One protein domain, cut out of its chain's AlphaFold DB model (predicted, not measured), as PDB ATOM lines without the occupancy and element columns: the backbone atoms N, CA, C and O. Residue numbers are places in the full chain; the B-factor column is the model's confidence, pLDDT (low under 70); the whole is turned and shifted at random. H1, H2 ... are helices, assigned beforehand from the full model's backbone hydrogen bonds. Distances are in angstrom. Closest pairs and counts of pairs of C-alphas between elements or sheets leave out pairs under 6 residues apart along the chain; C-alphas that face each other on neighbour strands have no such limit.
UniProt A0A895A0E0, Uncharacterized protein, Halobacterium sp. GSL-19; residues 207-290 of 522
ATOM      1  N   GLU A 207     134.189 115.874 135.369       91.88
ATOM      2  CA  GLU A 207     134.545 116.834 136.418       91.88
ATOM      3  C   GLU A 207     135.910 117.440 136.093       91.88
ATOM      4  O   GLU A 207     136.002 118.663 135.979       91.88
ATOM      5  N   LYS A 208     136.910 116.617 135.749       91.69
ATOM      6  CA  LYS A 208     138.194 117.116 135.223       91.69
ATOM      7  C   LYS A 208     138.035 117.933 133.954       91.69
ATOM      8  O   LYS A 208     138.662 118.974 133.855       91.69
ATOM      9  N   VAL A 209     137.176 117.540 133.010       92.88
ATOM     10  CA  VAL A 209     136.936 118.355 131.800       92.88
ATOM     11  C   VAL A 209     136.471 119.765 132.175       92.88
ATOM     12  O   VAL A 209     136.930 120.750 131.593       92.88
ATOM     13  N   ARG A 210     135.568 119.871 133.158       94.00
ATOM     14  CA  ARG A 210     135.057 121.155 133.653       94.00
ATOM     15  C   ARG A 210     136.122 121.950 134.405       94.00
ATOM     16  O   ARG A 210     136.118 123.171 134.300       94.00
ATOM     17  N   ASP A 211     136.996 121.290 135.149       94.75
ATOM     18  CA  ASP A 211     138.013 121.967 135.951       94.75
ATOM     19  C   ASP A 211     139.227 122.362 135.094       94.75
ATOM     20  O   ASP A 211     139.681 123.504 135.144       94.75
ATOM     21  N   ASN A 212     139.707 121.470 134.229       95.69
ATOM     22  CA  ASN A 212     140.875 121.686 133.378       95.69
ATOM     23  C   ASN A 212     140.646 122.776 132.326       95.69
ATOM     24  O   ASN A 212     141.586 123.510 132.029       95.69
ATOM     25  N   ILE A 213     139.421 122.950 131.802       95.50
ATOM     26  CA  ILE A 213     139.141 124.024 130.827       95.50
ATOM     27  C   ILE A 213     139.453 125.416 131.401       95.50
ATOM     28  O   ILE A 213     139.856 126.304 130.660       95.50
ATOM     29  N   THR A 214     139.366 125.595 132.724       95.12
ATOM     30  CA  THR A 214     139.673 126.870 133.398       95.12
ATOM     31  C   THR A 214     141.146 127.281 133.279       95.12
ATOM     32  O   THR A 214     141.476 128.451 133.462       95.12
ATOM     33  N   SER A 215     142.035 126.336 132.948       95.69
ATOM     34  CA  SER A 215     143.455 126.607 132.688       95.69
ATOM     35  C   SER A 215     143.710 127.198 131.296       95.69
ATOM     36  O   SER A 215     144.837 127.595 131.011       95.69
ATOM     37  N   TYR A 216     142.677 127.265 130.450       95.25
ATOM     38  CA  TYR A 216     142.725 127.712 129.058       95.25
ATOM     39  C   TYR A 216     141.656 128.803 128.852       95.25
ATOM     40  O   TYR A 216     140.545 128.508 128.408       95.25
ATOM     41  N   PRO A 217     141.919 130.052 129.278       93.94
ATOM     42  CA  PRO A 217     140.892 131.086 129.408       93.94
ATOM     43  C   PRO A 217     140.257 131.523 128.080       93.94
ATOM     44  O   PRO A 217     139.071 131.863 128.072       93.94
ATOM     45  N   ASN A 218     140.996 131.511 126.967       92.94
ATOM     46  CA  ASN A 218     140.459 131.896 125.658       92.94
ATOM     47  C   ASN A 218     139.541 130.795 125.122       92.94
ATOM     48  O   ASN A 218     138.400 131.056 124.727       92.94
ATOM     49  N   LEU A 219     140.002 129.545 125.211       92.88
ATOM     50  CA  LEU A 219     139.227 128.356 124.875       92.88
ATOM     51  C   LEU A 219     137.958 128.275 125.742       92.88
ATOM     52  O   LEU A 219     136.854 128.047 125.241       92.88
ATOM     53  N   GLU A 220     138.088 128.517 127.045       93.00
ATOM     54  CA  GLU A 220     136.965 128.547 127.979       93.00
ATOM     55  C   GLU A 220     135.952 129.644 127.615       93.00
ATOM     56  O   GLU A 220     134.746 129.377 127.546       93.00
ATOM     57  N   GLY A 221     136.426 130.868 127.370       89.88
ATOM     58  CA  GLY A 221     135.594 132.007 126.989       89.88
ATOM     59  C   GLY A 221     134.800 131.748 125.708       89.88
ATOM     60  O   GLY A 221     133.597 132.036 125.656       89.88
ATOM     61  N   PHE A 222     135.437 131.126 124.715       90.62
ATOM     62  CA  PHE A 222     134.828 130.755 123.440       90.62
ATOM     63  C   PHE A 222     133.660 129.765 123.602       90.62
ATOM     64  O   PHE A 222     132.568 129.977 123.055       90.62
ATOM     65  N   PHE A 223     133.844 128.702 124.394       89.06
ATOM     66  CA  PHE A 223     132.806 127.683 124.594       89.06
ATOM     67  C   PHE A 223     131.714 128.101 125.586       89.06
ATOM     68  O   PHE A 223     130.549 127.741 125.390       89.06
ATOM     69  N   LYS A 224     132.027 128.906 126.613       85.62
ATOM     70  CA  LYS A 224     131.041 129.366 127.614       85.62
ATOM     71  C   LYS A 224     129.907 130.214 127.035       85.62
ATOM     72  O   LYS A 224     128.837 130.266 127.640       85.62
ATOM     73  N   GLN A 225     130.081 130.805 125.853       81.94
ATOM     74  CA  GLN A 225     128.993 131.473 125.121       81.94
ATOM     75  C   GLN A 225     127.838 130.537 124.753       81.94
ATOM     76  O   GLN A 225     126.723 130.995 124.509       81.94
ATOM     77  N   LYS A 226     128.077 129.223 124.749       82.69
ATOM     78  CA  LYS A 226     127.058 128.199 124.547       82.69
ATOM     79  C   LYS A 226     126.912 127.383 125.832       82.69
ATOM     80  O   LYS A 226     127.657 126.428 126.021       82.69
ATOM     81  N   PRO A 227     125.937 127.684 126.712       80.06
ATOM     82  CA  PRO A 227     125.803 127.024 128.018       80.06
ATOM     83  C   PRO A 227     125.711 125.489 127.968       80.06
ATOM     84  O   PRO A 227     126.012 124.819 128.951       80.06
ATOM     85  N   SER A 228     125.313 124.926 126.823       86.31
ATOM     86  CA  SER A 228     125.234 123.486 126.558       86.31
ATOM     87  C   SER A 228     126.520 122.865 125.994       86.31
ATOM     88  O   SER A 228     126.489 121.717 125.556       86.31
ATOM     89  N   TRP A 229     127.657 123.571 125.978       90.00
ATOM     90  CA  TRP A 229     128.913 123.037 125.430       90.00
ATOM     91  C   TRP A 229     129.319 121.721 126.110       90.00
ATOM     92  O   TRP A 229     129.572 120.734 125.428       90.00
ATOM     93  N   LEU A 230     129.270 121.663 127.447       90.94
ATOM     94  CA  LEU A 230     129.668 120.471 128.198       90.94
ATOM     95  C   LEU A 230     128.695 119.307 127.977       90.94
ATOM     96  O   LEU A 230     129.128 118.163 127.952       90.94
ATOM     97  N   SER A 231     127.394 119.575 127.810       87.56
ATOM     98  CA  SER A 231     126.439 118.513 127.471       87.56
ATOM     99  C   SER A 231     126.670 117.988 126.055       87.56
ATOM    100  O   SER A 231     126.650 116.784 125.869       87.56
ATOM    101  N   ARG A 232     127.007 118.852 125.089       86.56
ATOM    102  CA  ARG A 232     127.357 118.416 123.725       86.56
ATOM    103  C   ARG A 232     128.613 117.550 123.681       86.56
ATOM    104  O   ARG A 232     128.655 116.575 122.947       86.56
ATOM    105  N   LEU A 233     129.609 117.859 124.513       86.81
ATOM    106  CA  LEU A 233     130.782 116.994 124.674       86.81
ATOM    107  C   LEU A 233     130.456 115.658 125.363       86.81
ATOM    108  O   LEU A 233     131.223 114.713 125.224       86.81
ATOM    109  N   LYS A 234     129.363 115.584 126.136       83.69
ATOM    110  CA  LYS A 234     128.866 114.353 126.779       83.69
ATOM    111  C   LYS A 234     128.019 113.492 125.861       83.69
ATOM    112  O   LYS A 234     127.981 112.287 126.064       83.69
ATOM    113  N   ASP A 235     127.368 114.099 124.871       74.31
ATOM    114  CA  ASP A 235     126.595 113.364 123.867       74.31
ATOM    115  C   ASP A 235     127.487 112.366 123.099       74.31
ATOM    116  O   ASP A 235     126.980 111.386 122.568       74.31
ATOM    117  N   HIS A 236     128.814 112.572 123.118       68.31
ATOM    118  CA  HIS A 236     129.809 111.668 122.551       68.31
ATOM    119  C   HIS A 236     130.954 111.421 123.542       68.31
ATOM    120  O   HIS A 236     131.870 112.240 123.664       68.31
ATOM    121  N   ASN A 237     130.969 110.251 124.187       64.81
ATOM    122  CA  ASN A 237     131.976 109.845 125.188       64.81
ATOM    123  C   ASN A 237     133.424 109.756 124.651       64.81
ATOM    124  O   ASN A 237     134.323 109.331 125.370       64.81
ATOM    125  N   ARG A 238     133.669 110.123 123.386       74.94
ATOM    126  CA  ARG A 238     134.974 110.086 122.707       74.94
ATOM    127  C   ARG A 238     135.309 111.374 121.954       74.94
ATOM    128  O   ARG A 238     136.187 111.379 121.093       74.94
ATOM    129  N   HIS A 239     134.635 112.485 122.267       84.06
ATOM    130  CA  HIS A 239     134.956 113.766 121.643       84.06
ATOM    131  C   HIS A 239     136.434 114.146 121.896       84.06
ATOM    132  O   HIS A 239     136.835 114.211 123.062       84.06
ATOM    133  N   PRO A 240     137.247 114.465 120.865       86.19
ATOM    134  CA  PRO A 240     138.683 114.714 121.034       86.19
ATOM    135  C   PRO A 240     139.002 115.800 122.067       86.19
ATOM    136  O   PRO A 240     139.847 115.600 122.934       86.19
ATOM    137  N   LEU A 241     138.265 116.920 122.049       90.38
ATOM    138  CA  LEU A 241     138.402 117.965 123.070       90.38
ATOM    139  C   LEU A 241     138.135 117.457 124.497       90.38
ATOM    140  O   LEU A 241     138.854 117.838 125.414       90.38
ATOM    141  N   ALA A 242     137.128 116.601 124.696       90.31
ATOM    142  CA  ALA A 242     136.807 116.057 126.013       90.31
ATOM    143  C   ALA A 242     137.909 115.106 126.499       90.31
ATOM    144  O   ALA A 242     138.337 115.215 127.643       90.31
ATOM    145  N   VAL A 243     138.432 114.258 125.606       86.75
ATOM    146  CA  VAL A 243     139.585 113.381 125.876       86.75
ATOM    147  C   VAL A 243     140.828 114.196 126.232       86.75
ATOM    148  O   VAL A 243     141.583 113.842 127.134       86.75
ATOM    149  N   HIS A 244     141.068 115.309 125.539       89.44
ATOM    150  CA  HIS A 244     142.186 116.178 125.878       89.44
ATOM    151  C   HIS A 244     141.981 116.843 127.245       89.44
ATOM    152  O   HIS A 244     142.875 116.835 128.088       89.44
ATOM    153  N   LEU A 245     140.792 117.379 127.506       92.38
ATOM    154  CA  LEU A 245     140.481 118.045 128.770       92.38
ATOM    155  C   LEU A 245     140.364 117.083 129.963       92.38
ATOM    156  O   LEU A 245     140.384 117.550 131.096       92.38
ATOM    157  N   SER A 246     140.293 115.765 129.762       91.12
ATOM    158  CA  SER A 246     140.272 114.778 130.852       91.12
ATOM    159  C   SER A 246     141.663 114.378 131.359       91.12
ATOM    160  O   SER A 246     141.780 113.403 132.098       91.12
ATOM    161  N   HIS A 247     142.726 115.099 130.976       90.50
ATOM    162  CA  HIS A 247     144.093 114.790 131.402       90.50
ATOM    163  C   HIS A 247     144.248 114.752 132.934       90.50
ATOM    164  O   HIS A 247     143.676 115.566 133.663       90.50
ATOM    165  N   GLN A 248     145.074 113.819 133.416       91.00
ATOM    166  CA  GLN A 248     145.220 113.525 134.842       91.00
ATOM    167  C   GLN A 248     146.084 114.547 135.586       91.00
ATOM    168  O   GLN A 248     145.749 114.951 136.696       91.00
ATOM    169  N   TYR A 249     147.196 114.964 134.982       92.31
ATOM    170  CA  TYR A 249     148.176 115.834 135.633       92.31
ATOM    171  C   TYR A 249     148.266 117.186 134.930       92.31
ATOM    172  O   TYR A 249     148.175 117.270 133.703       92.31
ATOM    173  N   SER A 250     148.519 118.256 135.683       92.44
ATOM    174  CA  SER A 250     148.954 119.521 135.083       92.44
ATOM    175  C   SER A 250     150.336 119.372 134.426       92.44
ATOM    176  O   SER A 250     151.110 118.469 134.754       92.44
ATOM    177  N   SER A 251     150.708 120.301 133.535       90.69
ATOM    178  CA  SER A 251     152.025 120.276 132.870       90.69
ATOM    179  C   SER A 251     153.196 120.237 133.868       90.69
ATOM    180  O   SER A 251     154.190 119.541 133.654       90.69
ATOM    181  N   GLY A 252     153.081 120.966 134.985       92.81
ATOM    182  CA  GLY A 252     154.111 121.011 136.025       92.81
ATOM    183  C   GLY A 252     154.199 119.728 136.853       92.81
ATOM    184  O   GLY A 252     155.299 119.308 137.209       92.81
ATOM    185  N   GLU A 253     153.068 119.095 137.153       94.19
ATOM    186  CA  GLU A 253     153.031 117.806 137.858       94.19
ATOM    187  C   GLU A 253     153.568 116.683 136.981       94.19
ATOM    188  O   GLU A 253     154.439 115.938 137.425       94.19
ATOM    189  N   ALA A 254     153.142 116.631 135.718       92.50
ATOM    190  CA  ALA A 254     153.623 115.654 134.753       92.50
ATOM    191  C   ALA A 254     155.154 115.695 134.613       92.50
ATOM    192  O   ALA A 254     155.806 114.657 134.685       92.50
ATOM    193  N   LYS A 255     155.759 116.887 134.493       93.31
ATOM    194  CA  LYS A 255     157.227 117.027 134.449       93.31
ATOM    195  C   LYS A 255     157.899 116.486 135.712       93.31
ATOM    196  O   LYS A 255     158.833 115.703 135.606       93.31
ATOM    197  N   LYS A 256     157.384 116.838 136.895       94.94
ATOM    198  CA  LYS A 256     157.924 116.350 138.175       94.94
ATOM    199  C   LYS A 256     157.837 114.834 138.307       94.94
ATOM    200  O   LYS A 256     158.728 114.242 138.898       94.94
ATOM    201  N   ILE A 257     156.769 114.217 137.804       92.94
ATOM    202  CA  ILE A 257     156.608 112.758 137.785       92.94
ATOM    203  C   ILE A 257     157.656 112.124 136.864       92.94
ATOM    204  O   ILE A 257     158.311 111.164 137.247       92.94
ATOM    205  N   LEU A 258     157.874 112.693 135.677       90.75
ATOM    206  CA  LEU A 258     158.855 112.177 134.715       90.75
ATOM    207  C   LEU A 258     160.314 112.341 135.164       90.75
ATOM    208  O   LEU A 258     161.185 111.643 134.652       90.75
ATOM    209  N   GLU A 259     160.584 113.247 136.101       92.38
ATOM    210  CA  GLU A 259     161.906 113.467 136.700       92.38
ATOM    211  C   GLU A 259     162.200 112.536 137.894       92.38
ATOM    212  O   GLU A 259     163.336 112.491 138.366       92.38
ATOM    213  N   ARG A 260     161.203 111.801 138.406       91.81
ATOM    214  CA  ARG A 260     161.362 110.887 139.550       91.81
ATOM    215  C   ARG A 260     161.827 109.505 139.099       91.81
ATOM    216  O   ARG A 260     161.249 108.898 138.200       91.81
ATOM    217  N   GLU A 261     162.844 108.980 139.776       82.88
ATOM    218  CA  GLU A 261     163.405 107.652 139.484       82.88
ATOM    219  C   GLU A 261     162.520 106.493 139.983       82.88
ATOM    220  O   GLU A 261     162.636 105.378 139.478       82.88
ATOM    221  N   ASP A 262     161.631 106.733 140.951       87.69
ATOM    222  CA  ASP A 262     160.818 105.722 141.644       87.69
ATOM    223  C   ASP A 262     159.353 105.640 141.173       87.69
ATOM    224  O   ASP A 262     158.545 104.912 141.750       87.69
ATOM    225  N   THR A 263     159.000 106.359 140.109       86.31
ATOM    226  CA  THR A 263     157.647 106.374 139.539       86.31
ATOM    227  C   THR A 263     157.345 105.101 138.747       86.31
ATOM    228  O   THR A 263     158.162 104.631 137.952       86.31
ATOM    229  N   SER A 264     156.134 104.560 138.922       87.75
ATOM    230  CA  SER A 264     155.670 103.393 138.162       87.75
ATOM    231  C   SER A 264     155.595 103.677 136.653       87.75
ATOM    232  O   SER A 264     155.363 104.809 136.231       87.75
ATOM    233  N   GLN A 265     155.746 102.650 135.810       80.19
ATOM    234  CA  GLN A 265     155.630 102.822 134.353       80.19
ATOM    235  C   GLN A 265     154.258 103.362 133.926       80.19
ATOM    236  O   GLN A 265     154.189 104.171 133.002       80.19
ATOM    237  N   GLN A 266     153.193 102.960 134.624       81.94
ATOM    238  CA  GLN A 266     151.838 103.453 134.389       81.94
ATOM    239  C   GLN A 266     151.744 104.961 134.653       81.94
ATOM    240  O   GLN A 266     151.362 105.721 133.767       81.94
ATOM    241  N   GLU A 267     152.188 105.410 135.828       85.81
ATOM    242  CA  GLU A 267     152.164 106.826 136.214       85.81
ATOM    243  C   GLU A 267     153.071 107.677 135.301       85.81
ATOM    244  O   GLU A 267     152.702 108.782 134.898       85.81
ATOM    245  N   GLN A 268     154.224 107.147 134.873       84.25
ATOM    246  CA  GLN A 268     155.043 107.788 133.835       84.25
ATOM    247  C   GLN A 268     154.299 107.887 132.494       84.25
ATOM    248  O   GLN A 268     154.421 108.899 131.800       84.25
ATOM    249  N   GLY A 269     153.548 106.855 132.105       80.75
ATOM    250  CA  GLY A 269     152.719 106.845 130.899       80.75
ATOM    251  C   GLY A 269     151.653 107.940 130.931       80.75
ATOM    252  O   GLY A 269     151.616 108.793 130.040       80.75
ATOM    253  N   GLU A 270     150.861 107.987 132.001       87.00
ATOM    254  CA  GLU A 270     149.840 109.015 132.239       87.00
ATOM    255  C   GLU A 270     150.439 110.432 132.273       87.00
ATOM    256  O   GLU A 270     149.859 111.377 131.725       87.00
ATOM    257  N   ALA A 271     151.626 110.601 132.865       88.12
ATOM    258  CA  ALA A 271     152.340 111.876 132.878       88.12
ATOM    259  C   ALA A 271     152.812 112.297 131.478       88.12
ATOM    260  O   ALA A 271     152.649 113.462 131.108       88.12
ATOM    261  N   ARG A 272     153.338 111.379 130.656       85.94
ATOM    262  CA  ARG A 272     153.697 111.680 129.252       85.94
ATOM    263  C   ARG A 272     152.471 112.110 128.449       85.94
ATOM    264  O   ARG A 272     152.547 113.106 127.727       85.94
ATOM    265  N   ILE A 273     151.354 111.398 128.602       85.56
ATOM    266  CA  ILE A 273     150.082 111.727 127.944       85.56
ATOM    267  C   ILE A 273     149.605 113.110 128.393       85.56
ATOM    268  O   ILE A 273     149.371 113.978 127.555       85.56
ATOM    269  N   SER A 274     149.553 113.354 129.703       90.19
ATOM    270  CA  SER A 274     149.133 114.642 130.266       90.19
ATOM    271  C   SER A 274     150.020 115.796 129.786       90.19
ATOM    272  O   SER A 274     149.522 116.855 129.407       90.19
ATOM    273  N   LEU A 275     151.340 115.600 129.716       89.31
ATOM    274  CA  LEU A 275     152.265 116.620 129.218       89.31
ATOM    275  C   LEU A 275     152.049 116.927 127.728       89.31
ATOM    276  O   LEU A 275     152.075 118.095 127.337       89.31
ATOM    277  N   LYS A 276     151.830 115.903 126.896       86.38
ATOM    278  CA  LYS A 276     151.521 116.084 125.468       86.38
ATOM    279  C   LYS A 276     150.208 116.850 125.294       86.38
ATOM    280  O   LYS A 276     150.156 117.827 124.552       86.38
ATOM    281  N   THR A 277     149.175 116.433 126.011       88.56
ATOM    282  CA  THR A 277     147.829 116.997 125.916       88.56
ATOM    283  C   THR A 277     147.752 118.431 126.436       88.56
ATOM    284  O   THR A 277     147.163 119.282 125.780       88.56
ATOM    285  N   THR A 278     148.398 118.743 127.563       91.81
ATOM    286  CA  THR A 278     148.432 120.116 128.104       91.81
ATOM    287  C   THR A 278     149.151 121.091 127.173       91.81
ATOM    288  O   THR A 278     148.715 122.230 127.023       91.81
ATOM    289  N   ARG A 279     150.221 120.656 126.492       89.12
ATOM    290  CA  ARG A 279     150.887 121.460 125.450       89.12
ATOM    291  C   ARG A 279     149.962 121.728 124.265       89.12
ATOM    292  O   ARG A 279     149.879 122.866 123.824       89.12
ATOM    293  N   LEU A 280     149.245 120.704 123.799       88.94
ATOM    294  CA  LEU A 280     148.283 120.836 122.706       88.94
ATOM    295  C   LEU A 280     147.139 121.795 123.054       88.94
ATOM    296  O   LEU A 280     146.828 122.683 122.272       88.94
ATOM    297  N   LEU A 281     146.553 121.661 124.246       92.69
ATOM    298  CA  LEU A 281     145.497 122.559 124.713       92.69
ATOM    299  C   LEU A 281     145.995 123.995 124.899       92.69
ATOM    300  O   LEU A 281     145.271 124.924 124.568       92.69
ATOM    301  N   SER A 282     147.232 124.182 125.370       92.06
ATOM    302  CA  SER A 282     147.846 125.517 125.467       92.06
ATOM    303  C   SER A 282     148.014 126.157 124.090       92.06
ATOM    304  O   SER A 282     147.799 127.352 123.934       92.06
ATOM    305  N   TYR A 283     148.378 125.359 123.086       90.94
ATOM    306  CA  TYR A 283     148.453 125.822 121.708       90.94
ATOM    307  C   TYR A 283     147.068 126.187 121.153       90.94
ATOM    308  O   TYR A 283     146.909 127.275 120.612       90.94
ATOM    309  N   TYR A 284     146.047 125.347 121.357       92.56
ATOM    310  CA  TYR A 284     144.677 125.687 120.956       92.56
ATOM    311  C   TYR A 284     144.181 126.963 121.638       92.56
ATOM    312  O   TYR A 284     143.614 127.822 120.971       92.56
ATOM    313  N   ASP A 285     144.427 127.116 122.942       93.56
ATOM    314  CA  ASP A 285     144.091 128.333 123.684       93.56
ATOM    315  C   ASP A 285     144.760 129.573 123.085       93.56
ATOM    316  O   ASP A 285     144.101 130.593 122.895       93.56
ATOM    317  N   HIS A 286     146.035 129.456 122.709       90.94
ATOM    318  CA  HIS A 286     146.761 130.522 122.030       90.94
ATOM    319  C   HIS A 286     146.145 130.869 120.667       90.94
ATOM    320  O   HIS A 286     146.035 132.045 120.319       90.94
ATOM    321  N   CYS A 287     145.678 129.877 119.901       91.62
ATOM    322  CA  CYS A 287     144.989 130.144 118.640       91.62
ATOM    323  C   CYS A 287     143.672 130.916 118.831       91.62
ATOM    324  O   CYS A 287     143.304 131.708 117.966       91.62
ATOM    325  N   PHE A 288     142.987 130.753 119.967       91.56
ATOM    326  CA  PHE A 288     141.768 131.508 120.277       91.56
ATOM    327  C   PHE A 288     142.017 132.970 120.676       91.56
ATOM    328  O   PHE A 288     141.066 133.748 120.657       91.56
ATOM    329  N   GLU A 289     143.251 133.382 120.998       89.62
ATOM    330  CA  GLU A 289     143.561 134.772 121.393       89.62
ATOM    331  C   GLU A 289     143.166 135.803 120.327       89.62
ATOM    332  O   GLU A 289     142.870 136.954 120.649       89.62
ATOM    333  N   VAL A 290     143.160 135.399 119.054       88.00
ATOM    334  CA  VAL A 290     142.831 136.289 117.935       88.00
ATOM    335  C   VAL A 290     141.334 136.356 117.637       88.00
ATOM    336  O   VAL A 290     140.955 137.095 116.729       88.00
TER     337      VAL A 290
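What this domain is: This is residues 207 to 290 of the 522 residues of an uncharacterized protein of Halobacterium sp. GSL-19 (UniProt A0A895A0E0). H6 is one long helical spine: H5 folds back along it, H4 and H2 pack farther on, H1 packs on H4, and H3 lies farthest out. The 84 printed residues have six named helices, H1 to H6 in order: all helix. The whole is only just compact, close to loose, with a radius of gyration of the C-alphas of 13.9 A and spans of 44 by 29 by 16 A.

Where its parts are: H6 is residues 265 to 288, 34.8 A from first to last C-alpha, the last at (141.768, 131.508, 120.277). H5 is 251 to 258, H4 240 to 245, H3 229 to 234, H2 217 to 224 and H1 207 to 215, with C-alpha 207 at (134.545, 116.834, 136.418).

How they stand to each other: H5 and H6 touch as a hairpin, opposite ways at a shallow tilt of 23 degrees; their closest C-alphas, Ala 254 and Ala 271, are 4.4 A apart. Every O i to N i+4 pair is within hydrogen-bond range in H2 to H6, 3 of 5 in H1.

The domain as a whole: The printed part has no cut and no long link; pLDDT is under 70 at residues 236 to 237.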